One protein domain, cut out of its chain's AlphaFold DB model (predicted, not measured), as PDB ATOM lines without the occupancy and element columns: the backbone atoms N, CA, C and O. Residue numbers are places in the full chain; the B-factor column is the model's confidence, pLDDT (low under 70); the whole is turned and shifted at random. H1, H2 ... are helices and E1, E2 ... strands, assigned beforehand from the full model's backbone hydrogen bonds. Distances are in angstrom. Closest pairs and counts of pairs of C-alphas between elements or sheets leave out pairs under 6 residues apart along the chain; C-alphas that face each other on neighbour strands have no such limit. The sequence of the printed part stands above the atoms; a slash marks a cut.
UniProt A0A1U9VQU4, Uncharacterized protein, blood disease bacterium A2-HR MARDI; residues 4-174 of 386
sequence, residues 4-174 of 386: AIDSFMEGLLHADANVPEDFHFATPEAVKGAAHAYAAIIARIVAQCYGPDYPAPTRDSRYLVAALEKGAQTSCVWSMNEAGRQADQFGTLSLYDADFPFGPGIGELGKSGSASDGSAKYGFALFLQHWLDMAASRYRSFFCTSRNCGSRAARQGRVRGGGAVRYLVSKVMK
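AT A GLANCE: This is residues 4 to 174 of the 386 residues of an uncharacterized protein of blood disease bacterium A2-HR MARDI (UniProt A0A1U9VQU4). A twisted sheet of five strands forms the core, with H7 and H8 running along its strands over one face and H3 crossing the other face, with H4 standing up beside it: three layers, helices on both faces of a sheet. H1 packs on H7 away from the sheet, and small H5 and H6 sit at opposite ends of the strands. The printed part has 171 residues with eight named helices and five named strands, in the order H1 E1 H2 H3 H4 E2 H5 E3 H6 E4 H7 E5 H8; the mixed sheet runs E1 E2 E3 E4 E5. The class is mixed, helices and strands; the whole is compact, with a radius of gyration of the C-alphas of 15.0 A and spans of 40 by 34 by 28 A.

IN THESE COORDINATES: The strands are E1, residues 24 to 26; E2, 73 to 79, 20.1 A long; E3, 91 to 97, 20.4 A; E4, 106 to 113, 22.0 A; and E5, 141 to 144. The helices are H7, residues 120 to 138, 24.8 A long; H8, 161 to 172, 15.2 A; H3, 35 to 50, 21.5 A; H4, 62 to 70; H2, 28 to 33; H1, 4 to 13, 14.4 A; H5, 82 to 86; and H6, 99 to 102. H1 begins at C-alpha 4 (42.036, -20.258, 16.921), and H8 ends at C-alpha 172 (33.928, -26.471, 29.894). H7 has a kink of 53 degrees near residue 131.

HOW THE PARTS SIT: E1 and E2, E2 and E3, and E3 and E4 are antiparallel, with N 24 and O 79 at 2.9 A, N 74 and O 95 at 2.8 A, and N 92 and O 113 at 2.8 A. E4 and E5 are parallel, with N 109 and O 143 at 2.9 A; with H7 they form a strand-helix-strand unit, two parallel neighbour strands joined through a helix, whose crossover is right-handed. H7 is over E2 and E3 at a height over the sheet of 8.4 A, and H8 is over E4 at 9.2 A. On the opposite face H3 runs across the strands at 8.7 A. H4, on the same face as H3, touches it at a steep tilt of 60 degrees, the closest C-alphas being those of Ala 35 and Val 65, 5.5 A apart. H2 stands at the sheet's level, and H5 and H6 only graze the sheet. H1, not on the sheet, touches residues 121 to 125 of H7, the closest C-alphas being those of Leu 12 and Ala 125, 5.3 A apart. Every O i to N i+4 pair is within hydrogen-bond range in H1, H2, H4, H5 and H8, against 10 of 12 in H3 and 11 of 15 in H7; H6 is too short for one.

THE WHOLE: The C-alphas farthest apart, those of Ala 83 and Gly 103, are 42.9 A apart. The printed part has no cut; the links H3 to H4 and E5 to H8 are long. The mean pLDDT of the printed part is 74.7, and 51 residues are under 70, among them 49 to 62 and 146 to 163.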
ATOM      1  N   ALA A   4      43.215 -19.553  17.428       64.19
ATOM      2  CA  ALA A   4      42.036 -20.258  16.921       64.19
ATOM      3  C   ALA A   4      41.208 -20.938  18.027       64.19
ATOM      4  O   ALA A   4      40.002 -21.108  17.877       64.19
ATOM      5  N   ILE A   5      41.855 -21.339  19.121       64.00
ATOM      6  CA  ILE A   5      41.221 -22.004  20.264       64.00
ATOM      7  C   ILE A   5      40.517 -20.972  21.127       64.00
ATOM      8  O   ILE A   5      39.364 -21.173  21.484       64.00
ATOM      9  N   ASP A   6      41.192 -19.856  21.404       69.19
ATOM     10  CA  ASP A   6      40.633 -18.765  22.200       69.19
ATOM     11  C   ASP A   6      39.363 -18.226  21.524       69.19
ATOM     12  O   ASP A   6      38.315 -18.128  22.155       69.19
ATOM     13  N   SER A   7      39.412 -18.037  20.200       70.88
ATOM     14  CA  SER A   7      38.245 -17.648  19.399       70.88
ATOM     15  C   SER A   7      37.146 -18.720  19.351       70.88
ATOM     16  O   SER A   7      35.962 -18.387  19.327       70.88
ATOM     17  N   PHE A   8      37.496 -20.011  19.346       73.31
ATOM     18  CA  PHE A   8      36.507 -21.092  19.426       73.31
ATOM     19  C   PHE A   8      35.813 -21.123  20.791       73.31
ATOM     20  O   PHE A   8      34.599 -21.277  20.835       73.31
ATOM     21  N   MET A   9      36.558 -20.937  21.882       72.19
ATOM     22  CA  MET A   9      36.032 -20.894  23.249       72.19
ATOM     23  C   MET A   9      35.133 -19.681  23.478       72.19
ATOM     24  O   MET A   9      34.023 -19.833  23.979       72.19
ATOM     25  N   GLU A  10      35.573 -18.496  23.061       74.94
ATOM     26  CA  GLU A  10      34.737 -17.294  23.050       74.94
ATOM     27  C   GLU A  10      33.471 -17.532  22.212       74.94
ATOM     28  O   GLU A  10      32.352 -17.275  22.651       74.94
ATOM     29  N   GLY A  11      33.635 -18.142  21.034       73.19
ATOM     30  CA  GLY A  11      32.530 -18.533  20.171       73.19
ATOM     31  C   GLY A  11      31.560 -19.529  20.808       73.19
ATOM     32  O   GLY A  11      30.372 -19.410  20.545       73.19
ATOM     33  N   LEU A  12      32.028 -20.479  21.624       75.81
ATOM     34  CA  LEU A  12      31.185 -21.422  22.368       75.81
ATOM     35  C   LEU A  12      30.372 -20.712  23.453       75.81
ATOM     36  O   LEU A  12      29.172 -20.935  23.551       75.81
ATOM     37  N   LEU A  13      31.015 -19.843  24.238       72.38
ATOM     38  CA  LEU A  13      30.373 -19.109  25.336       72.38
ATOM     39  C   LEU A  13      29.299 -18.128  24.847       72.38
ATOM     40  O   LEU A  13      28.359 -17.827  25.578       72.38
ATOM     41  N   HIS A  14      29.430 -17.635  23.615       75.00
ATOM     42  CA  HIS A  14      28.497 -16.684  23.004       75.00
ATOM     43  C   HIS A  14      27.644 -17.287  21.878       75.00
ATOM     44  O   HIS A  14      26.920 -16.546  21.204       75.00
ATOM     45  N   ALA A  15      27.740 -18.600  21.639       73.06
ATOM     46  CA  ALA A  15      27.066 -19.263  20.525       73.06
ATOM     47  C   ALA A  15      25.548 -19.120  20.619       73.06
ATOM     48  O   ALA A  15      24.928 -18.778  19.619       73.06
ATOM     49  N   ASP A  16      24.978 -19.306  21.810       66.69
ATOM     50  CA  ASP A  16      23.528 -19.287  22.037       66.69
ATOM     51  C   ASP A  16      22.885 -17.949  21.666       66.69
ATOM     52  O   ASP A  16      21.765 -17.905  21.168       66.69
ATOM     53  N   ALA A  17      23.618 -16.849  21.846       67.56
ATOM     54  CA  ALA A  17      23.150 -15.514  21.498       67.56
ATOM     55  C   ALA A  17      23.207 -15.220  19.987       67.56
ATOM     56  O   ALA A  17      22.653 -14.220  19.545       67.56
ATOM     57  N   ASN A  18      23.902 -16.048  19.198       79.69
ATOM     58  CA  ASN A  18      24.234 -15.764  17.799       79.69
ATOM     59  C   ASN A  18      24.157 -17.010  16.898       79.69
ATOM     60  O   ASN A  18      24.926 -17.128  15.932       79.69
ATOM     61  N   VAL A  19      23.285 -17.969  17.224       86.00
ATOM     62  CA  VAL A  19      23.032 -19.126  16.357       86.00
ATOM     63  C   VAL A  19      22.373 -18.624  15.063       86.00
ATOM     64  O   VAL A  19      21.368 -17.918  15.145       86.00
ATOM     65  N   PRO A  20      22.915 -18.944  13.873       88.56
ATOM     66  CA  PRO A  20      22.287 -18.580  12.607       88.56
ATOM     67  C   PRO A  20      20.868 -19.150  12.507       88.56
ATOM     68  O   PRO A  20      20.644 -20.296  12.890       88.56
ATOM     69  N   GLU A  21      19.925 -18.386  11.957       88.56
ATOM     70  CA  GLU A  21      18.525 -18.824  11.814       88.56
ATOM     71  C   GLU A  21      18.376 -20.095  10.961       88.56
ATOM     72  O   GLU A  21      17.465 -20.893  11.172       88.56
ATOM     73  N   ASP A  22      19.281 -20.305  10.004       91.94
ATOM     74  CA  ASP A  22      19.304 -21.473   9.126       91.94
ATOM     75  C   ASP A  22      20.097 -22.660   9.699       91.94
ATOM     76  O   ASP A  22      20.131 -23.732   9.081       91.94
ATOM     77  N   PHE A  23      20.695 -22.503  10.884       92.44
ATOM     78  CA  PHE A  23      21.449 -23.557  11.543       92.44
ATOM     79  C   PHE A  23      20.553 -24.740  11.896       92.44
ATOM     80  O   PHE A  23      19.500 -24.609  12.518       92.44
ATOM     81  N   HIS A  24      21.001 -25.937  11.532       93.31
ATOM     82  CA  HIS A  24      20.291 -27.156  11.866       93.31
ATOM     83  C   HIS A  24      20.916 -27.849  13.060       93.31
ATOM     84  O   HIS A  24      22.082 -28.242  13.000       93.31
ATOM     85  N   PHE A  25      20.101 -28.124  14.072       93.19
ATOM     86  CA  PHE A  25      20.481 -28.955  15.201       93.19
ATOM     87  C   PHE A  25      19.414 -30.012  15.480       93.19
ATOM     88  O   PHE A  25      18.239 -29.695  15.653       93.19
ATOM     89  N   ALA A  26      19.839 -31.269  15.541       93.94
ATOM     90  CA  ALA A  26      19.045 -32.385  16.016       93.94
ATOM     91  C   ALA A  26      19.468 -32.713  17.452       93.94
ATOM     92  O   ALA A  26      20.600 -33.155  17.686       93.94
ATOM     93  N   THR A  27      18.555 -32.486  18.400       91.62
ATOM     94  CA  THR A  27      18.757 -32.811  19.818       91.62
ATOM     95  C   THR A  27      18.861 -34.326  20.022       91.62
ATOM     96  O   THR A  27      18.439 -35.091  19.147       91.62
ATOM     97  N   PRO A  28      19.367 -34.796  21.175       89.12
ATOM     98  CA  PRO A  28      19.360 -36.220  21.496       89.12
ATOM     99  C   PRO A  28      17.991 -36.896  21.365       89.12
ATOM    100  O   PRO A  28      17.899 -38.010  20.852       89.12
ATOM    101  N   GLU A  29      16.917 -36.217  21.760       90.88
ATOM    102  CA  GLU A  29      15.544 -36.719  21.676       90.88
ATOM    103  C   GLU A  29      15.084 -36.832  20.222       90.88
ATOM    104  O   GLU A  29      14.476 -37.834  19.845       90.88
ATOM    105  N   ALA A  30      15.413 -35.843  19.385       93.44
ATOM    106  CA  ALA A  30      15.118 -35.884  17.956       93.44
ATOM    107  C   ALA A  30      15.912 -36.994  17.248       93.44
ATOM    108  O   ALA A  30      15.364 -37.716  16.413       93.44
ATOM    109  N   VAL A  31      17.186 -37.172  17.616       92.50
ATOM    110  CA  VAL A  31      18.028 -38.259  17.104       92.50
ATOM    111  C   VAL A  31      17.461 -39.616  17.505       92.50
ATOM    112  O   VAL A  31      17.340 -40.491  16.651       92.50
ATOM    113  N   LYS A  32      17.046 -39.784  18.764       91.44
ATOM    114  CA  LYS A  32      16.380 -40.994  19.258       91.44
ATOM    115  C   LYS A  32      15.061 -41.263  18.529       91.44
ATOM    116  O   LYS A  32      14.829 -42.385  18.088       91.44
ATOM    117  N   GLY A  33      14.214 -40.245  18.366       92.25
ATOM    118  CA  GLY A  33      12.918 -40.358  17.687       92.25
ATOM    119  C   GLY A  33      13.024 -40.712  16.200       92.25
ATOM    120  O   GLY A  33      12.102 -41.300  15.643       92.25
ATOM    121  N   ALA A  34      14.161 -40.409  15.567       92.88
ATOM    122  CA  ALA A  34      14.461 -40.740  14.176       92.88
ATOM    123  C   ALA A  34      15.764 -41.557  14.041       92.88
ATOM    124  O   ALA A  34      16.557 -41.333  13.120       92.88
ATOM    125  N   ALA A  35      15.978 -42.519  14.950       90.25
ATOM    126  CA  ALA A  35      17.237 -43.258  15.095       90.25
ATOM    127  C   ALA A  35      17.749 -43.867  13.784       90.25
ATOM    128  O   ALA A  35      18.937 -43.782  13.494       90.25
ATOM    129  N   HIS A  36      16.863 -44.419  12.953       88.12
ATOM    130  CA  HIS A  36      17.230 -45.011  11.664       88.12
ATOM    131  C   HIS A  36      17.851 -43.990  10.694       88.12
ATOM    132  O   HIS A  36      18.882 -44.265  10.080       88.12
ATOM    133  N   ALA A  37      17.263 -42.794  10.582       88.50
ATOM    134  CA  ALA A  37      17.763 -41.746   9.694       88.50
ATOM    135  C   ALA A  37      19.116 -41.203  10.180       88.50
ATOM    136  O   ALA A  37      20.069 -41.077   9.405       88.50
ATOM    137  N   TYR A  38      19.236 -40.936  11.483       90.12
ATOM    138  CA  TYR A  38      20.465 -40.384  12.050       90.12
ATOM    139  C   TYR A  38      21.585 -41.413  12.207       90.12
ATOM    140  O   TYR A  38      22.750 -41.048  12.067       90.12
ATOM    141  N   ALA A  39      21.274 -42.697  12.406       86.56
ATOM    142  CA  ALA A  39      22.276 -43.761  12.424       86.56
ATOM    143  C   ALA A  39      23.065 -43.811  11.107       86.56
ATOM    144  O   ALA A  39      24.290 -43.939  11.132       86.56
ATOM    145  N   ALA A  40      22.397 -43.629   9.962       84.56
ATOM    146  CA  ALA A  40      23.057 -43.559   8.660       84.56
ATOM    147  C   ALA A  40      23.992 -42.338   8.542       84.56
ATOM    148  O   ALA A  40      25.124 -42.465   8.060       84.56
ATOM    149  N   ILE A  41      23.556 -41.168   9.029       86.69
ATOM    150  CA  ILE A  41      24.371 -39.941   9.049       86.69
ATOM    151  C   ILE A  41      25.604 -40.126   9.942       86.69
ATOM    152  O   ILE A  41      26.725 -39.867   9.499       86.69
ATOM    153  N   ILE A  42      25.419 -40.631  11.164       84.19
ATOM    154  CA  ILE A  42      26.496 -40.887  12.127       84.19
ATOM    155  C   ILE A  42      27.493 -41.897  11.551       84.19
ATOM    156  O   ILE A  42      28.691 -41.625  11.535       84.19
ATOM    157  N   ALA A  43      27.027 -43.025  11.006       78.62
ATOM    158  CA  ALA A  43      27.898 -44.033  10.400       78.62
ATOM    159  C   ALA A  43      28.742 -43.454   9.253       78.62
ATOM    160  O   ALA A  43      29.934 -43.745   9.141       78.62
ATOM    161  N   ARG A  44      28.154 -42.584   8.422       78.50
ATOM    162  CA  ARG A  44      28.882 -41.887   7.356       78.50
ATOM    163  C   ARG A  44      29.935 -40.930   7.905       78.50
ATOM    164  O   ARG A  44      31.044 -40.910   7.377       78.50
ATOM    165  N   ILE A  45      29.611 -40.147   8.935       79.38
ATOM    166  CA  ILE A  45      30.581 -39.251   9.579       79.38
ATOM    167  C   ILE A  45      31.748 -40.070  10.138       79.38
ATOM    168  O   ILE A  45      32.904 -39.726   9.912       79.38
ATOM    169  N   VAL A  46      31.465 -41.193  10.796       75.12
ATOM    170  CA  VAL A  46      32.505 -42.074  11.329       75.12
ATOM    171  C   VAL A  46      33.397 -42.619  10.216       75.12
ATOM    172  O   VAL A  46      34.613 -42.467  10.297       75.12
ATOM    173  N   ALA A  47      32.824 -43.150   9.134       72.19
ATOM    174  CA  ALA A  47      33.603 -43.612   7.983       72.19
ATOM    175  C   ALA A  47      34.466 -42.488   7.373       72.19
ATOM    176  O   ALA A  47      35.613 -42.704   6.991       72.19
ATOM    177  N   GLN A  48      33.958 -41.251   7.325       72.00
ATOM    178  CA  GLN A  48      34.746 -40.099   6.870       72.00
ATOM    179  C   GLN A  48      35.887 -39.749   7.826       72.00
ATOM    180  O   GLN A  48      36.928 -39.250   7.378       72.00
ATOM    181  N   CYS A  49      35.684 -39.947   9.132       68.94
ATOM    182  CA  CYS A  49      36.645 -39.508  10.128       68.94
ATOM    183  C   CYS A  49      37.745 -40.528  10.405       68.94
ATOM    184  O   CYS A  49      38.895 -40.131  10.613       68.94
ATOM    185  N   TYR A  50      37.393 -41.806  10.337       66.50
ATOM    186  CA  TYR A  50      38.265 -42.914  10.682       66.50
ATOM    187  C   TYR A  50      38.665 -43.784   9.481       66.50
ATOM    188  O   TYR A  50      39.568 -44.600   9.608       66.50
ATOM    189  N   GLY A  51      38.066 -43.559   8.308       61.66
ATOM    190  CA  GLY A  51      38.342 -44.313   7.086       61.66
ATOM    191  C   GLY A  51      37.289 -45.390   6.799       61.66
ATOM    192  O   GLY A  51      36.488 -45.727   7.674       61.66
ATOM    193  N   PRO A  52      37.264 -45.921   5.561       55.94
ATOM    194  CA  PRO A  52      36.322 -46.966   5.155       55.94
ATOM    195  C   PRO A  52      36.552 -48.285   5.904       55.94
ATOM    196  O   PRO A  52      35.600 -49.034   6.099       55.94
ATOM    197  N   ASP A  53      37.783 -48.516   6.361       50.97
ATOM    198  CA  ASP A  53      38.174 -49.699   7.126       50.97
ATOM    199  C   ASP A  53      37.864 -49.557   8.619       50.97
ATOM    200  O   ASP A  53      38.086 -50.494   9.373       50.97
ATOM    201  N   TYR A  54      37.350 -48.405   9.079       55.69
ATOM    202  CA  TYR A  54      36.930 -48.286  10.469       55.69
ATOM    203  C   TYR A  54      35.671 -49.134  10.685       55.69
ATOM    204  O   TYR A  54      34.618 -48.860  10.093       55.69
ATOM    205  N   PRO A  55      35.723 -50.110  11.594       49.62
ATOM    206  CA  PRO A  55      34.645 -51.034  11.890       49.62
ATOM    207  C   PRO A  55      33.714 -50.374  12.898       49.62
ATOM    208  O   PRO A  55      33.478 -50.861  14.009       49.62
ATOM    209  N   ALA A  56      33.213 -49.206  12.505       51.88
ATOM    210  CA  ALA A  56      32.067 -48.617  13.145       51.88
ATOM    211  C   ALA A  56      30.902 -49.607  13.063       51.88
ATOM    212  O   ALA A  56      30.917 -50.549  12.272       51.88
ATOM    213  N   PRO A  57      29.813 -49.326  13.772       52.12
ATOM    214  CA  PRO A  57      28.510 -49.726  13.282       52.12
ATOM    215  C   PRO A  57      28.306 -49.168  11.848       52.12
ATOM    216  O   PRO A  57      27.904 -48.022  11.650       52.12
ATOM    217  N   THR A  58      28.690 -49.947  10.835       46.44
ATOM    218  CA  THR A  58      28.803 -49.566   9.424       46.44
ATOM    219  C   THR A  58      27.454 -49.739   8.741       46.44
ATOM    220  O   THR A  58      27.109 -50.836   8.341       46.44
ATOM    221  N   ARG A  59      26.688 -48.650   8.592       44.38
ATOM    222  CA  ARG A  59      25.477 -48.499   7.742       44.38
ATOM    223  C   ARG A  59      24.267 -49.436   7.991       44.38
ATOM    224  O   ARG A  59      23.157 -48.935   7.906       44.38
ATOM    225  N   ASP A  60      24.448 -50.692   8.396       49.66
ATOM    226  CA  ASP A  60      23.417 -51.712   8.686       49.66
ATOM    227  C   ASP A  60      23.232 -51.978  10.183       49.66
ATOM    228  O   ASP A  60      22.760 -53.022  10.646       49.66
ATOM    229  N   SER A  61      23.650 -51.023  10.995       58.38
ATOM    230  CA  SER A  61      23.834 -51.263  12.404       58.38
ATOM    231  C   SER A  61      22.507 -51.198  13.175       58.38
ATOM    232  O   SER A  61      22.206 -50.202  13.843       58.38
ATOM    233  N   ARG A  62      21.785 -52.323  13.203       64.81
ATOM    234  CA  ARG A  62      20.765 -52.607  14.230       64.81
ATOM    235  C   ARG A  62      21.285 -52.300  15.639       64.81
ATOM    236  O   ARG A  62      20.513 -51.875  16.482       64.81
ATOM    237  N   TYR A  63      22.595 -52.450  15.864       70.94
ATOM    238  CA  TYR A  63      23.273 -52.103  17.112       70.94
ATOM    239  C   TYR A  63      23.167 -50.609  17.470       70.94
ATOM    240  O   TYR A  63      22.564 -50.272  18.472       70.94
ATOM    241  N   LEU A  64      23.703 -49.710  16.640       77.75
ATOM    242  CA  LEU A  64      23.589 -48.248  16.744       77.75
ATOM    243  C   LEU A  64      22.139 -47.786  16.848       77.75
ATOM    244  O   LEU A  64      21.838 -46.979  17.715       77.75
ATOM    245  N   VAL A  65      21.241 -48.300  16.005       83.25
ATOM    246  CA  VAL A  65      19.814 -47.961  16.102       83.25
ATOM    247  C   VAL A  65      19.270 -48.356  17.475       83.25
ATOM    248  O   VAL A  65      18.742 -47.502  18.178       83.25
ATOM    249  N   ALA A  66      19.497 -49.597  17.913       82.50
ATOM    250  CA  ALA A  66      19.071 -50.056  19.230       82.50
ATOM    251  C   ALA A  66      19.739 -49.272  20.372       82.50
ATOM    252  O   ALA A  66      19.093 -49.016  21.383       82.50
ATOM    253  N   ALA A  67      21.004 -48.873  20.237       79.81
ATOM    254  CA  ALA A  67      21.721 -48.079  21.231       79.81
ATOM    255  C   ALA A  67      21.123 -46.671  21.362       79.81
ATOM    256  O   ALA A  67      20.945 -46.191  22.483       79.81
ATOM    257  N   LEU A  68      20.754 -46.041  20.240       86.06
ATOM    258  CA  LEU A  68      20.052 -44.754  20.217       86.06
ATOM    259  C   LEU A  68      18.631 -44.886  20.797       86.06
ATOM    260  O   LEU A  68      18.242 -44.108  21.665       86.06
ATOM    261  N   GLU A  69      17.867 -45.898  20.380       87.88
ATOM    262  CA  GLU A  69      16.492 -46.145  20.846       87.88
ATOM    263  C   GLU A  69      16.430 -46.472  22.346       87.88
ATOM    264  O   GLU A  69      15.555 -45.980  23.063       87.88
ATOM    265  N   LYS A  70      17.387 -47.258  22.851       84.00
ATOM    266  CA  LYS A  70      17.500 -47.598  24.277       84.00
ATOM    267  C   LYS A  70      18.121 -46.477  25.111       84.00
ATOM    268  O   LYS A  70      18.033 -46.527  26.332       84.00
ATOM    269  N   GLY A  71      18.724 -45.469  24.480       79.94
ATOM    270  CA  GLY A  71      19.426 -44.382  25.168       79.94
ATOM    271  C   GLY A  71      20.774 -44.784  25.778       79.94
ATOM    272  O   GLY A  71      21.297 -44.046  26.604       79.94
ATOM    273  N   ALA A  72      21.339 -45.927  25.373       79.12
ATOM    274  CA  ALA A  72      22.709 -46.321  25.720       79.12
ATOM    275  C   ALA A  72      23.754 -45.480  24.962       79.12
ATOM    276  O   ALA A  72      24.890 -45.323  25.403       79.12
ATOM    277  N   GLN A  73      23.354 -44.899  23.825       83.44
ATOM    278  CA  GLN A  73      24.103 -43.860  23.133       83.44
ATOM    279  C   GLN A  73      23.239 -42.601  23.007       83.44
ATOM    280  O   GLN A  73      22.180 -42.614  22.382       83.44
ATOM    281  N   THR A  74      23.740 -41.492  23.538       85.56
ATOM    282  CA  THR A  74      23.176 -40.149  23.368       85.56
ATOM    283  C   THR A  74      23.947 -39.460  22.251       85.56
ATOM    284  O   THR A  74      25.174 -39.506  22.216       85.56
ATOM    285  N   SER A  75      23.284 -38.857  21.267       87.62
ATOM    286  CA  SER A  75      23.986 -38.206  20.151       87.62
ATOM    287  C   SER A  75      23.244 -36.985  19.656       87.62
ATOM    288  O   SER A  75      22.022 -36.997  19.603       87.62
ATOM    289  N   CYS A  76      23.987 -35.964  19.243       89.75
ATOM    290  CA  CYS A  76      23.448 -34.858  18.463       89.75
ATOM    291  C   CYS A  76      24.031 -34.873  17.048       89.75
ATOM    292  O   CYS A  76      25.113 -35.418  16.792       89.75
ATOM    293  N   VAL A  77      23.297 -34.269  16.118       91.38
ATOM    294  CA  VAL A  77      23.718 -34.082  14.728       91.38
ATOM    295  C   VAL A  77      23.409 -32.650  14.321       91.38
ATOM    296  O   VAL A  77      22.381 -32.105  14.708       91.38
ATOM    297  N   TRP A  78      24.293 -32.023  13.552       91.56
ATOM    298  CA  TRP A  78      24.095 -30.644  13.110       91.56
ATOM    299  C   TRP A  78      24.607 -30.392  11.694       91.56
ATOM    300  O   TRP A  78      25.410 -31.159  11.165       91.56
ATOM    301  N   SER A  79      24.156 -29.296  11.089       90.19
ATOM    302  CA  SER A  79      24.640 -28.761   9.808       90.19
ATOM    303  C   SER A  79      24.543 -27.239   9.839       90.19
ATOM    304  O   SER A  79      23.627 -26.701  10.458       90.19
ATOM    305  N   MET A  80      25.460 -26.541   9.160       87.81
ATOM    306  CA  MET A  80      25.444 -25.076   9.121       87.81
ATOM    307  C   MET A  80      24.154 -24.519   8.515       87.81
ATOM    308  O   MET A  80      23.673 -23.504   8.990       87.81
ATOM    309  N   ASN A  81      23.628 -25.161   7.468       88.75
ATOM    310  CA  ASN A  81      22.436 -24.714   6.745       88.75
ATOM    311  C   ASN A  81      21.833 -25.826   5.871       88.75
ATOM    312  O   ASN A  81      22.353 -26.947   5.819       88.75
ATOM    313  N   GLU A  82      20.736 -25.512   5.171       91.31
ATOM    314  CA  GLU A  82      20.046 -26.440   4.260       91.31
ATOM    315  C   GLU A  82      20.943 -26.920   3.117       91.31
ATOM    316  O   GLU A  82      20.991 -28.115   2.839       91.31
ATOM    317  N   ALA A  83      21.718 -26.027   2.496       87.81
ATOM    318  CA  ALA A  83      22.652 -26.415   1.440       87.81
ATOM    319  C   ALA A  83      23.699 -27.424   1.952       87.81
ATOM    320  O   ALA A  83      24.012 -28.396   1.267       87.81
ATOM    321  N   GLY A  84      24.190 -27.238   3.181       85.56
ATOM    322  CA  GLY A  84      25.064 -28.185   3.871       85.56
ATOM    323  C   GLY A  84      24.397 -29.541   4.098       85.56
ATOM    324  O   GLY A  84      25.020 -30.565   3.826       85.56
ATOM    325  N   ARG A  85      23.118 -29.567   4.503       88.06
ATOM    326  CA  ARG A  85      22.352 -30.818   4.665       88.06
ATOM    327  C   ARG A  85      22.215 -31.566   3.341       88.06
ATOM    328  O   ARG A  85      22.530 -32.749   3.288       88.06
ATOM    329  N   GLN A  86      21.810 -30.863   2.283       86.81
ATOM    330  CA  GLN A  86      21.670 -31.419   0.930       86.81
ATOM    331  C   GLN A  86      23.007 -31.937   0.374       86.81
ATOM    332  O   GLN A  86      23.039 -32.898  -0.388       86.81
ATOM    333  N   ALA A  87      24.125 -31.334   0.789       84.06
ATOM    334  CA  ALA A  87      25.480 -31.759   0.445       84.06
ATOM    335  C   ALA A  87      26.093 -32.764   1.443       84.06
ATOM    336  O   ALA A  87      27.303 -33.005   1.403       84.06
ATOM    337  N   ASP A  88      25.298 -33.325   2.358       80.88
ATOM    338  CA  ASP A  88      25.735 -34.293   3.367       80.88
ATOM    339  C   ASP A  88      26.862 -33.804   4.300       80.88
ATOM    340  O   ASP A  88      27.672 -34.584   4.821       80.88
ATOM    341  N   GLN A  89      26.915 -32.497   4.545       83.56
ATOM    342  CA  GLN A  89      27.882 -31.838   5.416       83.56
ATOM    343  C   GLN A  89      27.352 -31.747   6.845       83.56
ATOM    344  O   GLN A  89      26.900 -30.703   7.303       83.56
ATOM    345  N   PHE A  90      27.449 -32.863   7.561       85.25
ATOM    346  CA  PHE A  90      27.008 -32.954   8.948       85.25
ATOM    347  C   PHE A  90      28.172 -32.991   9.936       85.25
ATOM    348  O   PHE A  90      29.266 -33.480   9.632       85.25
ATOM    349  N   GLY A  91      27.900 -32.504  11.142       85.00
ATOM    350  CA  GLY A  91      28.659 -32.825  12.335       85.00
ATOM    351  C   GLY A  91      27.869 -33.698  13.303       85.00
ATOM    352  O   GLY A  91      26.645 -33.789  13.217       85.00
ATOM    353  N   THR A  92      28.581 -34.374  14.194       86.44
ATOM    354  CA  THR A  92      28.001 -35.183  15.265       86.44
ATOM    355  C   THR A  92      28.926 -35.207  16.468       86.44
ATOM    356  O   THR A  92      30.143 -35.051  16.332       86.44
ATOM    357  N   LEU A  93      28.327 -35.389  17.638       84.69
ATOM    358  CA  LEU A  93      28.997 -35.711  18.884       84.69
ATOM    359  C   LEU A  93      28.158 -36.784  19.574       84.69
ATOM    360  O   LEU A  93      26.938 -36.639  19.701       84.69
ATOM    361  N   SER A  94      28.812 -37.864  19.986       82.06
ATOM    362  CA  SER A  94      28.168 -38.981  20.661       82.06
ATOM    363  C   SER A  94      28.740 -39.162  22.052       82.06
ATOM    364  O   SER A  94      29.933 -39.002  22.297       82.06
ATOM    365  N   LEU A  95      27.872 -39.580  22.948       82.25
ATOM    366  CA  LEU A  95      28.217 -40.059  24.259       82.25
ATOM    367  C   LEU A  95      27.662 -41.468  24.418       82.25
ATOM    368  O   LEU A  95      26.491 -41.708  24.127       82.25
ATOM    369  N   TYR A  96      28.494 -42.353  24.938       80.62
ATOM    370  CA  TYR A  96      28.116 -43.695  25.336       80.62
ATOM    371  C   TYR A  96      28.018 -43.743  26.844       80.62
ATOM    372  O   TYR A  96      28.914 -43.272  27.552       80.62
ATOM    373  N   ASP A  97      26.927 -44.330  27.306       78.44
ATOM    374  CA  ASP A  97      26.907 -44.921  28.622       78.44
ATOM    375  C   ASP A  97      27.879 -46.100  28.619       78.44
ATOM    376  O   ASP A  97      27.731 -47.037  27.834       78.44
ATOM    377  N   ALA A  98      28.910 -45.993  29.445       73.19
ATOM    378  CA  ALA A  98      29.978 -46.966  29.533       73.19
ATOM    379  C   ALA A  98      29.966 -47.618  30.931       73.19
ATOM    380  O   ALA A  98      30.967 -48.163  31.386       73.19
ATOM    381  N   ASP A  99      28.817 -47.596  31.623       71.19
ATOM    382  CA  ASP A  99      28.647 -48.216  32.941       71.19
ATOM    383  C   ASP A  99      29.055 -49.703  32.947       71.19
ATOM    384  O   ASP A  99      29.455 -50.249  33.976       71.19
ATOM    385  N   PHE A 100      29.020 -50.363  31.790       59.75
ATOM    386  CA  PHE A 100      29.510 -51.718  31.598       59.75
ATOM    387  C   PHE A 100      30.505 -51.778  30.427       59.75
ATOM    388  O   PHE A 100      30.268 -51.119  29.416       59.75
ATOM    389  N   PRO A 101      31.623 -52.519  30.549       61.09
ATOM    390  CA  PRO A 101      32.124 -53.220  31.739       61.09
ATOM    391  C   PRO A 101      32.849 -52.306  32.751       61.09
ATOM    392  O   PRO A 101      33.547 -52.789  33.644       61.09
ATOM    393  N   PHE A 102      32.744 -50.976  32.642       67.69
ATOM    394  CA  PHE A 102      33.627 -50.078  33.404       67.69
ATOM    395  C   PHE A 102      33.176 -49.804  34.833       67.69
ATOM    396  O   PHE A 102      33.991 -49.382  35.659       67.69
ATOM    397  N   GLY A 103      31.938 -50.132  35.159       69.75
ATOM    398  CA  GLY A 103      31.298 -49.741  36.398       69.75
ATOM    399  C   GLY A 103      30.607 -48.381  36.263       69.75
ATOM    400  O   GLY A 103      30.890 -47.615  35.341       69.75
ATOM    401  N   PRO A 104      29.706 -48.073  37.203       73.12
ATOM    402  CA  PRO A 104      28.781 -46.958  37.092       73.12
ATOM    403  C   PRO A 104      29.471 -45.591  37.068       73.12
ATOM    404  O   PRO A 104      30.474 -45.354  37.749       73.12
ATOM    405  N   GLY A 105      28.858 -44.651  36.353       78.00
ATOM    406  CA  GLY A 105      29.289 -43.263  36.271       78.00
ATOM    407  C   GLY A 105      30.498 -43.057  35.362       78.00
ATOM    408  O   GLY A 105      31.221 -42.071  35.529       78.00
ATOM    409  N   ILE A 106      30.725 -43.953  34.403       79.38
ATOM    410  CA  ILE A 106      31.766 -43.807  33.385       79.38
ATOM    411  C   ILE A 106      31.086 -43.643  32.033       79.38
ATOM    412  O   ILE A 106      30.238 -44.441  31.651       79.38
ATOM    413  N   GLY A 107      31.450 -42.587  31.314       82.25
ATOM    414  CA  GLY A 107      31.018 -42.405  29.935       82.25
ATOM    415  C   GLY A 107      32.176 -42.557  28.960       82.25
ATOM    416  O   GLY A 107      33.350 -42.433  29.316       82.25
ATOM    417  N   GLU A 108      31.843 -42.727  27.692       80.50
ATOM    418  CA  GLU A 108      32.780 -42.498  26.598       80.50
ATOM    419  C   GLU A 108      32.265 -41.327  25.770       80.50
ATOM    420  O   GLU A 108      31.145 -41.356  25.262       80.50
ATOM    421  N   LEU A 109      33.073 -40.276  25.641       78.12
ATOM    422  CA  LEU A 109      32.759 -39.173  24.743       78.12
ATOM    423  C   LEU A 109      33.454 -39.449  23.409       78.12
ATOM    424  O   LEU A 109      34.680 -39.343  23.285       78.12
ATOM    425  N   GLY A 110      32.651 -39.846  22.424       71.12
ATOM    426  CA  GLY A 110      33.122 -40.450  21.188       71.12
ATOM    427  C   GLY A 110      32.559 -39.826  19.909       71.12
ATOM    428  O   GLY A 110      31.556 -39.115  19.909       71.12
ATOM    429  N   LYS A 111      33.205 -40.137  18.777       64.50
ATOM    430  CA  LYS A 111      32.736 -39.832  17.403       64.50
ATOM    431  C   LYS A 111      32.439 -38.347  17.125       64.50
ATOM    432  O   LYS A 111      31.356 -38.012  16.658       64.50
ATOM    433  N   SER A 112      33.407 -37.451  17.322       66.44
ATOM    434  CA  SER A 112      33.256 -36.063  16.869       66.44
ATOM    435  C   SER A 112      33.682 -35.867  15.411       66.44
ATOM    436  O   SER A 112      34.862 -35.871  15.055       66.44
ATOM    437  N   GLY A 113      32.701 -35.648  14.540       68.50
ATOM    438  CA  GLY A 113      32.925 -35.135  13.191       68.50
ATOM    439  C   GLY A 113      32.269 -33.773  13.055       68.50
ATOM    440  O   GLY A 113      31.233 -33.528  13.657       68.50
ATOM    441  N   SER A 114      32.862 -32.862  12.293       70.50
ATOM    442  CA  SER A 114      32.203 -31.605  11.941       70.50
ATOM    443  C   SER A 114      32.644 -31.157  10.562       70.50
ATOM    444  O   SER A 114      33.762 -31.452  10.119       70.50
ATOM    445  N   ALA A 115      31.757 -30.455   9.869       69.62
ATOM    446  CA  ALA A 115      32.060 -29.914   8.567       69.62
ATOM    447  C   ALA A 115      33.184 -28.866   8.634       69.62
ATOM    448  O   ALA A 115      33.481 -28.228   9.645       69.62
ATOM    449  N   SER A 116      33.821 -28.695   7.478       69.31
ATOM    450  CA  SER A 116      34.768 -27.632   7.132       69.31
ATOM    451  C   SER A 116      34.367 -26.210   7.505       69.31
ATOM    452  O   SER A 116      35.215 -25.336   7.407       69.31
ATOM    453  N   ASP A 117      33.088 -25.967   7.795       74.38
ATOM    454  CA  ASP A 117      32.314 -24.748   7.512       74.38
ATOM    455  C   ASP A 117      32.192 -23.772   8.693       74.38
ATOM    456  O   ASP A 117      31.961 -22.588   8.463       74.38
ATOM    457  N   GLY A 118      32.550 -24.203   9.904       75.75
ATOM    458  CA  GLY A 118      32.496 -23.387  11.123       75.75
ATOM    459  C   GLY A 118      31.300 -23.707  12.019       75.75
ATOM    460  O   GLY A 118      31.206 -23.147  13.107       75.75
ATOM    461  N   SER A 119      30.452 -24.659  11.618       80.44
ATOM    462  CA  SER A 119      29.287 -25.131  12.377       80.44
ATOM    463  C   SER A 119      29.623 -25.751  13.736       80.44
ATOM    464  O   SER A 119      28.770 -25.794  14.619       80.44
ATOM    465  N   ALA A 120      30.870 -26.207  13.931       79.50
ATOM    466  CA  ALA A 120      31.308 -26.875  15.155       79.50
ATOM    467  C   ALA A 120      31.012 -26.058  16.422       79.50
ATOM    468  O   ALA A 120      30.523 -26.620  17.392       79.50
ATOM    469  N   LYS A 121      31.255 -24.742  16.428       79.12
ATOM    470  CA  LYS A 121      31.024 -23.923  17.633       79.12
ATOM    471  C   LYS A 121      29.549 -23.908  18.059       79.12
ATOM    472  O   LYS A 121      29.266 -23.993  19.242       79.12
ATOM    473  N   TYR A 122      28.617 -23.890  17.108       84.56
ATOM    474  CA  TYR A 122      27.182 -23.900  17.405       84.56
ATOM    475  C   TYR A 122      26.720 -25.283  17.867       84.56
ATOM    476  O   TYR A 122      26.081 -25.408  18.905       84.56
ATOM    477  N   GLY A 123      27.110 -26.340  17.143       86.06
ATOM    478  CA  GLY A 123      26.732 -27.712  17.497       86.06
ATOM    479  C   GLY A 123      27.256 -28.143  18.870       86.06
ATOM    480  O   GLY A 123      26.532 -28.778  19.632       86.06
ATOM    481  N   PHE A 124      28.489 -27.759  19.213       82.69
ATOM    482  CA  PHE A 124      29.076 -28.051  20.524       82.69
ATOM    483  C   PHE A 124      28.439 -27.226  21.650       82.69
ATOM    484  O   PHE A 124      28.262 -27.767  22.738       82.69
ATOM    485  N   ALA A 125      28.079 -25.960  21.412       81.62
ATOM    486  CA  ALA A 125      27.391 -25.139  22.409       81.62
ATOM    487  C   ALA A 125      25.988 -25.674  22.728       81.62
ATOM    488  O   ALA A 125      25.660 -25.891  23.889       81.62
ATOM    489  N   LEU A 126      25.201 -26.010  21.703       85.69
ATOM    490  CA  LEU A 126      23.881 -26.606  21.912       85.69
ATOM    491  C   LEU A 126      23.981 -27.998  22.547       85.69
ATOM    492  O   LEU A 126      23.210 -28.324  23.444       85.69
ATOM    493  N   PHE A 127      24.968 -28.816  22.158       83.06
ATOM    494  CA  PHE A 127      25.231 -30.075  22.859       83.06
ATOM    495  C   PHE A 127      25.533 -29.841  24.339       83.06
ATOM    496  O   PHE A 127      24.988 -30.546  25.182       83.06
ATOM    497  N   LEU A 128      26.378 -28.856  24.659       79.00
ATOM    498  CA  LEU A 128      26.727 -28.525  26.034       79.00
ATOM    499  C   LEU A 128      25.488 -28.206  26.877       79.00
ATOM    500  O   LEU A 128      25.421 -28.674  28.009       79.00
ATOM    501  N   GLN A 129      24.514 -27.463  26.348       77.69
ATOM    502  CA  GLN A 129      23.272 -27.167  27.069       77.69
ATOM    503  C   GLN A 129      22.537 -28.447  27.482       77.69
ATOM    504  O   GLN A 129      22.256 -28.646  28.659       77.69
ATOM    505  N   HIS A 130      22.313 -29.361  26.533       75.81
ATOM    506  CA  HIS A 130      21.703 -30.664  26.823       75.81
ATOM    507  C   HIS A 130      22.558 -31.511  27.775       75.81
ATOM    508  O   HIS A 130      22.065 -32.363  28.514       75.81
ATOM    509  N   TRP A 131      23.867 -31.303  27.730       73.31
ATOM    510  CA  TRP A 131      24.836 -32.103  28.445       73.31
ATOM    511  C   TRP A 131      25.012 -31.709  29.908       73.31
ATOM    512  O   TRP A 131      25.159 -32.596  30.748       73.31
ATOM    513  N   LEU A 132      24.998 -30.412  30.230       70.31
ATOM    514  CA  LEU A 132      25.176 -29.922  31.600       70.31
ATOM    515  C   LEU A 132      24.157 -30.548  32.560       70.31
ATOM    516  O   LEU A 132      24.529 -30.909  33.675       70.31
ATOM    517  N   ASP A 133      22.935 -30.790  32.094       65.19
ATOM    518  CA  ASP A 133      21.877 -31.402  32.898       65.19
ATOM    519  C   ASP A 133      22.070 -32.921  33.081       65.19
ATOM    520  O   ASP A 133      21.887 -33.461  34.176       65.19
ATOM    521  N   MET A 134      22.490 -33.628  32.026       64.94
ATOM    522  CA  MET A 134      22.609 -35.095  32.032       64.94
ATOM    523  C   MET A 134      23.926 -35.608  32.620       64.94
ATOM    524  O   MET A 134      23.961 -36.621  33.315       64.94
ATOM    525  N   ALA A 135      25.036 -34.950  32.312       62.88
ATOM    526  CA  ALA A 135      26.365 -35.456  32.626       62.88
ATOM    527  C   ALA A 135      26.840 -35.076  34.002       62.88
ATOM    528  O   ALA A 135      27.534 -35.858  34.651       62.88
ATOM    529  N   ALA A 136      26.475 -33.868  34.434       62.06
ATOM    530  CA  ALA A 136      26.972 -33.345  35.684       62.06
ATOM    531  C   ALA A 136      26.503 -34.182  36.882       62.06
ATOM    532  O   ALA A 136      27.185 -34.208  37.905       62.06
ATOM    533  N   SER A 137      25.364 -34.857  36.734       65.00
ATOM    534  CA  SER A 137      24.768 -35.753  37.720       65.00
ATOM    535  C   SER A 137      25.177 -37.218  37.528       65.00
ATOM    536  O   SER A 137      25.284 -37.945  38.516       65.00
ATOM    537  N   ARG A 138      25.426 -37.654  36.284       75.38
ATOM    538  CA  ARG A 138      25.588 -39.074  35.945       75.38
ATOM    539  C   ARG A 138      27.033 -39.552  35.829       75.38
ATOM    540  O   ARG A 138      27.362 -40.583  36.404       75.38
ATOM    541  N   TYR A 139      27.892 -38.841  35.101       79.00
ATOM    542  CA  TYR A 139      29.219 -39.347  34.737       79.00
ATOM    543  C   TYR A 139      30.336 -38.603  35.471       79.00
ATOM    544  O   TYR A 139      30.397 -37.373  35.505       79.00
ATOM    545  N   ARG A 140      31.251 -39.377  36.054       77.50
ATOM    546  CA  ARG A 140      32.398 -38.917  36.847       77.50
ATOM    547  C   ARG A 140      33.716 -39.032  36.092       77.50
ATOM    548  O   ARG A 140      34.678 -38.338  36.419       77.50
ATOM    549  N   SER A 141      33.792 -39.898  35.091       83.50
ATOM    550  CA  SER A 141      34.995 -40.086  34.280       83.50
ATOM    551  C   SER A 141      34.632 -40.306  32.818       83.50
ATOM    552  O   SER A 141      33.578 -40.869  32.525       83.50
ATOM    553  N   PHE A 142      35.518 -39.875  31.917       83.81
ATOM    554  CA  PHE A 142      35.396 -40.121  30.485       83.81
ATOM    555  C   PHE A 142      36.651 -40.746  29.909       83.81
ATOM    556  O   PHE A 142      37.767 -40.285  30.159       83.81
ATOM    557  N   PHE A 143      36.434 -41.707  29.021       82.44
ATOM    558  CA  PHE A 143      37.373 -41.976  27.945       82.44
ATOM    559  C   PHE A 143      37.006 -41.105  26.745       82.44
ATOM    560  O   PHE A 143      35.836 -41.000  26.377       82.44
ATOM    561  N   CYS A 144      37.996 -40.434  26.163       78.38
ATOM    562  CA  CYS A 144      37.780 -39.547  25.023       78.38
ATOM    563  C   CYS A 144      38.505 -40.069  23.782       78.38
ATOM    564  O   CYS A 144      39.736 -40.172  23.767       78.38
ATOM    565  N   THR A 145      37.756 -40.304  22.701       71.19
ATOM    566  CA  THR A 145      38.323 -40.621  21.379       71.19
ATOM    567  C   THR A 145      38.682 -39.313  20.664       71.19
ATOM    568  O   THR A 145      37.891 -38.755  19.899       71.19
ATOM    569  N   SER A 146      39.869 -38.756  20.911       58.53
ATOM    570  CA  SER A 146      40.274 -37.453  20.354       58.53
ATOM    571  C   SER A 146      40.783 -37.534  18.900       58.53
ATOM    572  O   SER A 146      41.826 -36.987  18.534       58.53
ATOM    573  N   ARG A 147      40.042 -38.209  18.012       60.62
ATOM    574  CA  ARG A 147      40.364 -38.309  16.578       60.62
ATOM    575  C   ARG A 147      39.720 -37.184  15.780       60.62
ATOM    576  O   ARG A 147      38.652 -36.683  16.089       60.62
ATOM    577  N   ASN A 148      40.397 -36.794  14.705       51.66
ATOM    578  CA  ASN A 148      39.885 -35.830  13.733       51.66
ATOM    579  C   ASN A 148      39.732 -36.516  12.398       51.66
ATOM    580  O   ASN A 148      40.603 -37.320  12.056       51.66
ATOM    581  N   CYS A 149      38.771 -36.074  11.596       48.28
ATOM    582  CA  CYS A 149      38.593 -36.608  10.262       48.28
ATOM    583  C   CYS A 149      39.866 -36.430   9.427       48.28
ATOM    584  O   CYS A 149      40.320 -35.309   9.193       48.28
ATOM    585  N   GLY A 150      40.512 -37.548   9.077       39.50
ATOM    586  CA  GLY A 150      41.795 -37.554   8.366       39.50
ATOM    587  C   GLY A 150      41.721 -36.918   6.976       39.50
ATOM    588  O   GLY A 150      42.714 -36.392   6.490       39.50
ATOM    589  N   SER A 151      40.528 -36.896   6.383       39.59
ATOM    590  CA  SER A 151      40.265 -36.497   4.998       39.59
ATOM    591  C   SER A 151      40.070 -34.994   4.768       39.59
ATOM    592  O   SER A 151      39.949 -34.572   3.620       39.59
ATOM    593  N   ARG A 152      40.018 -34.155   5.814       47.50
ATOM    594  CA  ARG A 152      39.720 -32.722   5.654       47.50
ATOM    595  C   ARG A 152      40.781 -31.868   6.333       47.50
ATOM    596  O   ARG A 152      40.901 -31.849   7.558       47.50
ATOM    597  N   ALA A 153      41.556 -31.140   5.529       45.31
ATOM    598  CA  ALA A 153      42.416 -30.086   6.046       45.31
ATOM    599  C   ALA A 153      41.542 -29.088   6.819       45.31
ATOM    600  O   ALA A 153      40.579 -28.541   6.278       45.31
ATOM    601  N   ALA A 154      41.872 -28.851   8.089       50.94
ATOM    602  CA  ALA A 154      41.323 -27.703   8.792       50.94
ATOM    603  C   ALA A 154      41.742 -26.461   7.998       50.94
ATOM    604  O   ALA A 154      42.939 -26.187   7.890       50.94
ATOM    605  N   ARG A 155      40.779 -25.742   7.405       52.97
ATOM    606  CA  ARG A 155      41.051 -24.408   6.849       52.97
ATOM    607  C   ARG A 155      41.729 -23.579   7.948       52.97
ATOM    608  O   ARG A 155      41.385 -23.745   9.123       52.97
ATOM    609  N   GLN A 156      42.703 -22.740   7.585       46.50
ATOM    610  CA  GLN A 156      43.437 -21.907   8.547       46.50
ATOM    611  C   GLN A 156      42.463 -21.231   9.527       46.50
ATOM    612  O   GLN A 156      41.453 -20.664   9.114       46.50
ATOM    613  N   GLY A 157      42.747 -21.353  10.828       47.56
ATOM    614  CA  GLY A 157      41.936 -20.759  11.894       47.56
ATOM    615  C   GLY A 157      40.762 -21.596  12.423       47.56
ATOM    616  O   GLY A 157      39.986 -21.066  13.207       47.56
ATOM    617  N   ARG A 158      40.600 -22.876  12.041       56.34
ATOM    618  CA  ARG A 158      39.490 -23.732  12.528       56.34
ATOM    619  C   ARG A 158      39.958 -24.860  13.458       56.34
ATOM    620  O   ARG A 158      40.975 -25.504  13.199       56.34
ATOM    621  N   VAL A 159      39.184 -25.124  14.516       56.34
ATOM    622  CA  VAL A 159      39.392 -26.243  15.458       56.34
ATOM    623  C   VAL A 159      38.806 -27.530  14.867       56.34
ATOM    624  O   VAL A 159      37.699 -27.531  14.331       56.34
ATOM    625  N   ARG A 160      39.558 -28.635  14.925       63.31
ATOM    626  CA  ARG A 160      39.100 -29.954  14.452       63.31
ATOM    627  C   ARG A 160      38.257 -30.657  15.532       63.31
ATOM    628  O   ARG A 160      38.474 -30.415  16.716       63.31
ATOM    629  N   GLY A 161      37.339 -31.544  15.132       62.44
ATOM    630  CA  GLY A 161      36.350 -32.178  16.025       62.44
ATOM    631  C   GLY A 161      36.920 -32.855  17.281       62.44
ATOM    632  O   GLY A 161      36.396 -32.652  18.372       62.44
ATOM    633  N   GLY A 162      38.022 -33.597  17.169       65.81
ATOM    634  CA  GLY A 162      38.683 -34.242  18.308       65.81
ATOM    635  C   GLY A 162      39.306 -33.249  19.296       65.81
ATOM    636  O   GLY A 162      39.328 -33.507  20.493       65.81
ATOM    637  N   GLY A 163      39.760 -32.090  18.818       67.12
ATOM    638  CA  GLY A 163      40.307 -31.019  19.660       67.12
ATOM    639  C   GLY A 163      39.188 -30.286  20.369       67.12
ATOM    640  O   GLY A 163      39.249 -30.081  21.572       67.12
ATOM    641  N   ALA A 164      38.098 -30.005  19.652       70.44
ATOM    642  CA  ALA A 164      36.876 -29.463  20.239       70.44
ATOM    643  C   ALA A 164      36.335 -30.351  21.377       70.44
ATOM    644  O   ALA A 164      35.924 -29.825  22.406       70.44
ATOM    645  N   VAL A 165      36.408 -31.683  21.244       75.12
ATOM    646  CA  VAL A 165      36.061 -32.625  22.326       75.12
ATOM    647  C   VAL A 165      36.993 -32.480  23.526       75.12
ATOM    648  O   VAL A 165      36.509 -32.336  24.648       75.12
ATOM    649  N   ARG A 166      38.315 -32.444  23.309       73.06
ATOM    650  CA  ARG A 166      39.280 -32.208  24.398       73.06
ATOM    651  C   ARG A 166      39.016 -30.877  25.107       73.06
ATOM    652  O   ARG A 166      39.101 -30.819  26.331       73.06
ATOM    653  N   TYR A 167      38.650 -29.820  24.379       72.38
ATOM    654  CA  TYR A 167      38.288 -28.525  24.971       72.38
ATOM    655  C   TYR A 167      37.014 -28.569  25.782       72.38
ATOM    656  O   TYR A 167      36.987 -28.049  26.896       72.38
ATOM    657  N   LEU A 168      35.974 -29.192  25.234       74.81
ATOM    658  CA  LEU A 168      34.703 -29.339  25.917       74.81
ATOM    659  C   LEU A 168      34.920 -30.048  27.260       74.81
ATOM    660  O   LEU A 168      34.520 -29.534  28.298       74.81
ATOM    661  N   VAL A 169      35.640 -31.168  27.260       77.12
ATOM    662  CA  VAL A 169      35.918 -31.942  28.477       77.12
ATOM    663  C   VAL A 169      36.804 -31.164  29.454       77.12
ATOM    664  O   VAL A 169      36.478 -31.060  30.634       77.12
ATOM    665  N   SER A 170      37.892 -30.554  28.985       73.75
ATOM    666  CA  SER A 170      38.861 -29.925  29.893       73.75
ATOM    667  C   SER A 170      38.452 -28.543  30.393       73.75
ATOM    668  O   SER A 170      38.576 -28.251  31.577       73.75
ATOM    669  N   LYS A 171      37.987 -27.658  29.506       74.06
ATOM    670  CA  LYS A 171      37.728 -26.248  29.832       74.06
ATOM    671  C   LYS A 171      36.294 -25.986  30.239       74.06
ATOM    672  O   LYS A 171      36.062 -25.121  31.076       74.06
ATOM    673  N   VAL A 172      35.350 -26.716  29.656       72.69
ATOM    674  CA  VAL A 172      33.928 -26.471  29.894       72.69
ATOM    675  C   VAL A 172      33.393 -27.400  30.980       72.69
ATOM    676  O   VAL A 172      32.829 -26.929  31.961       72.69
ATOM    677  N   MET A 173      33.636 -28.709  30.864       74.62
ATOM    678  CA  MET A 173      33.256 -29.681  31.898       74.62
ATOM    679  C   MET A 173      34.220 -29.695  33.093       74.62
ATOM    680  O   MET A 173      33.938 -30.377  34.081       74.62
ATOM    681  N   LYS A 174      35.326 -28.937  33.018       75.56
ATOM    682  CA  LYS A 174      36.343 -28.825  34.075       75.56
ATOM    683  C   LYS A 174      36.910 -30.186  34.493       75.56
ATOM    684  O   LYS A 174      37.031 -30.502  35.676       75.56
TER     685      LYS A 174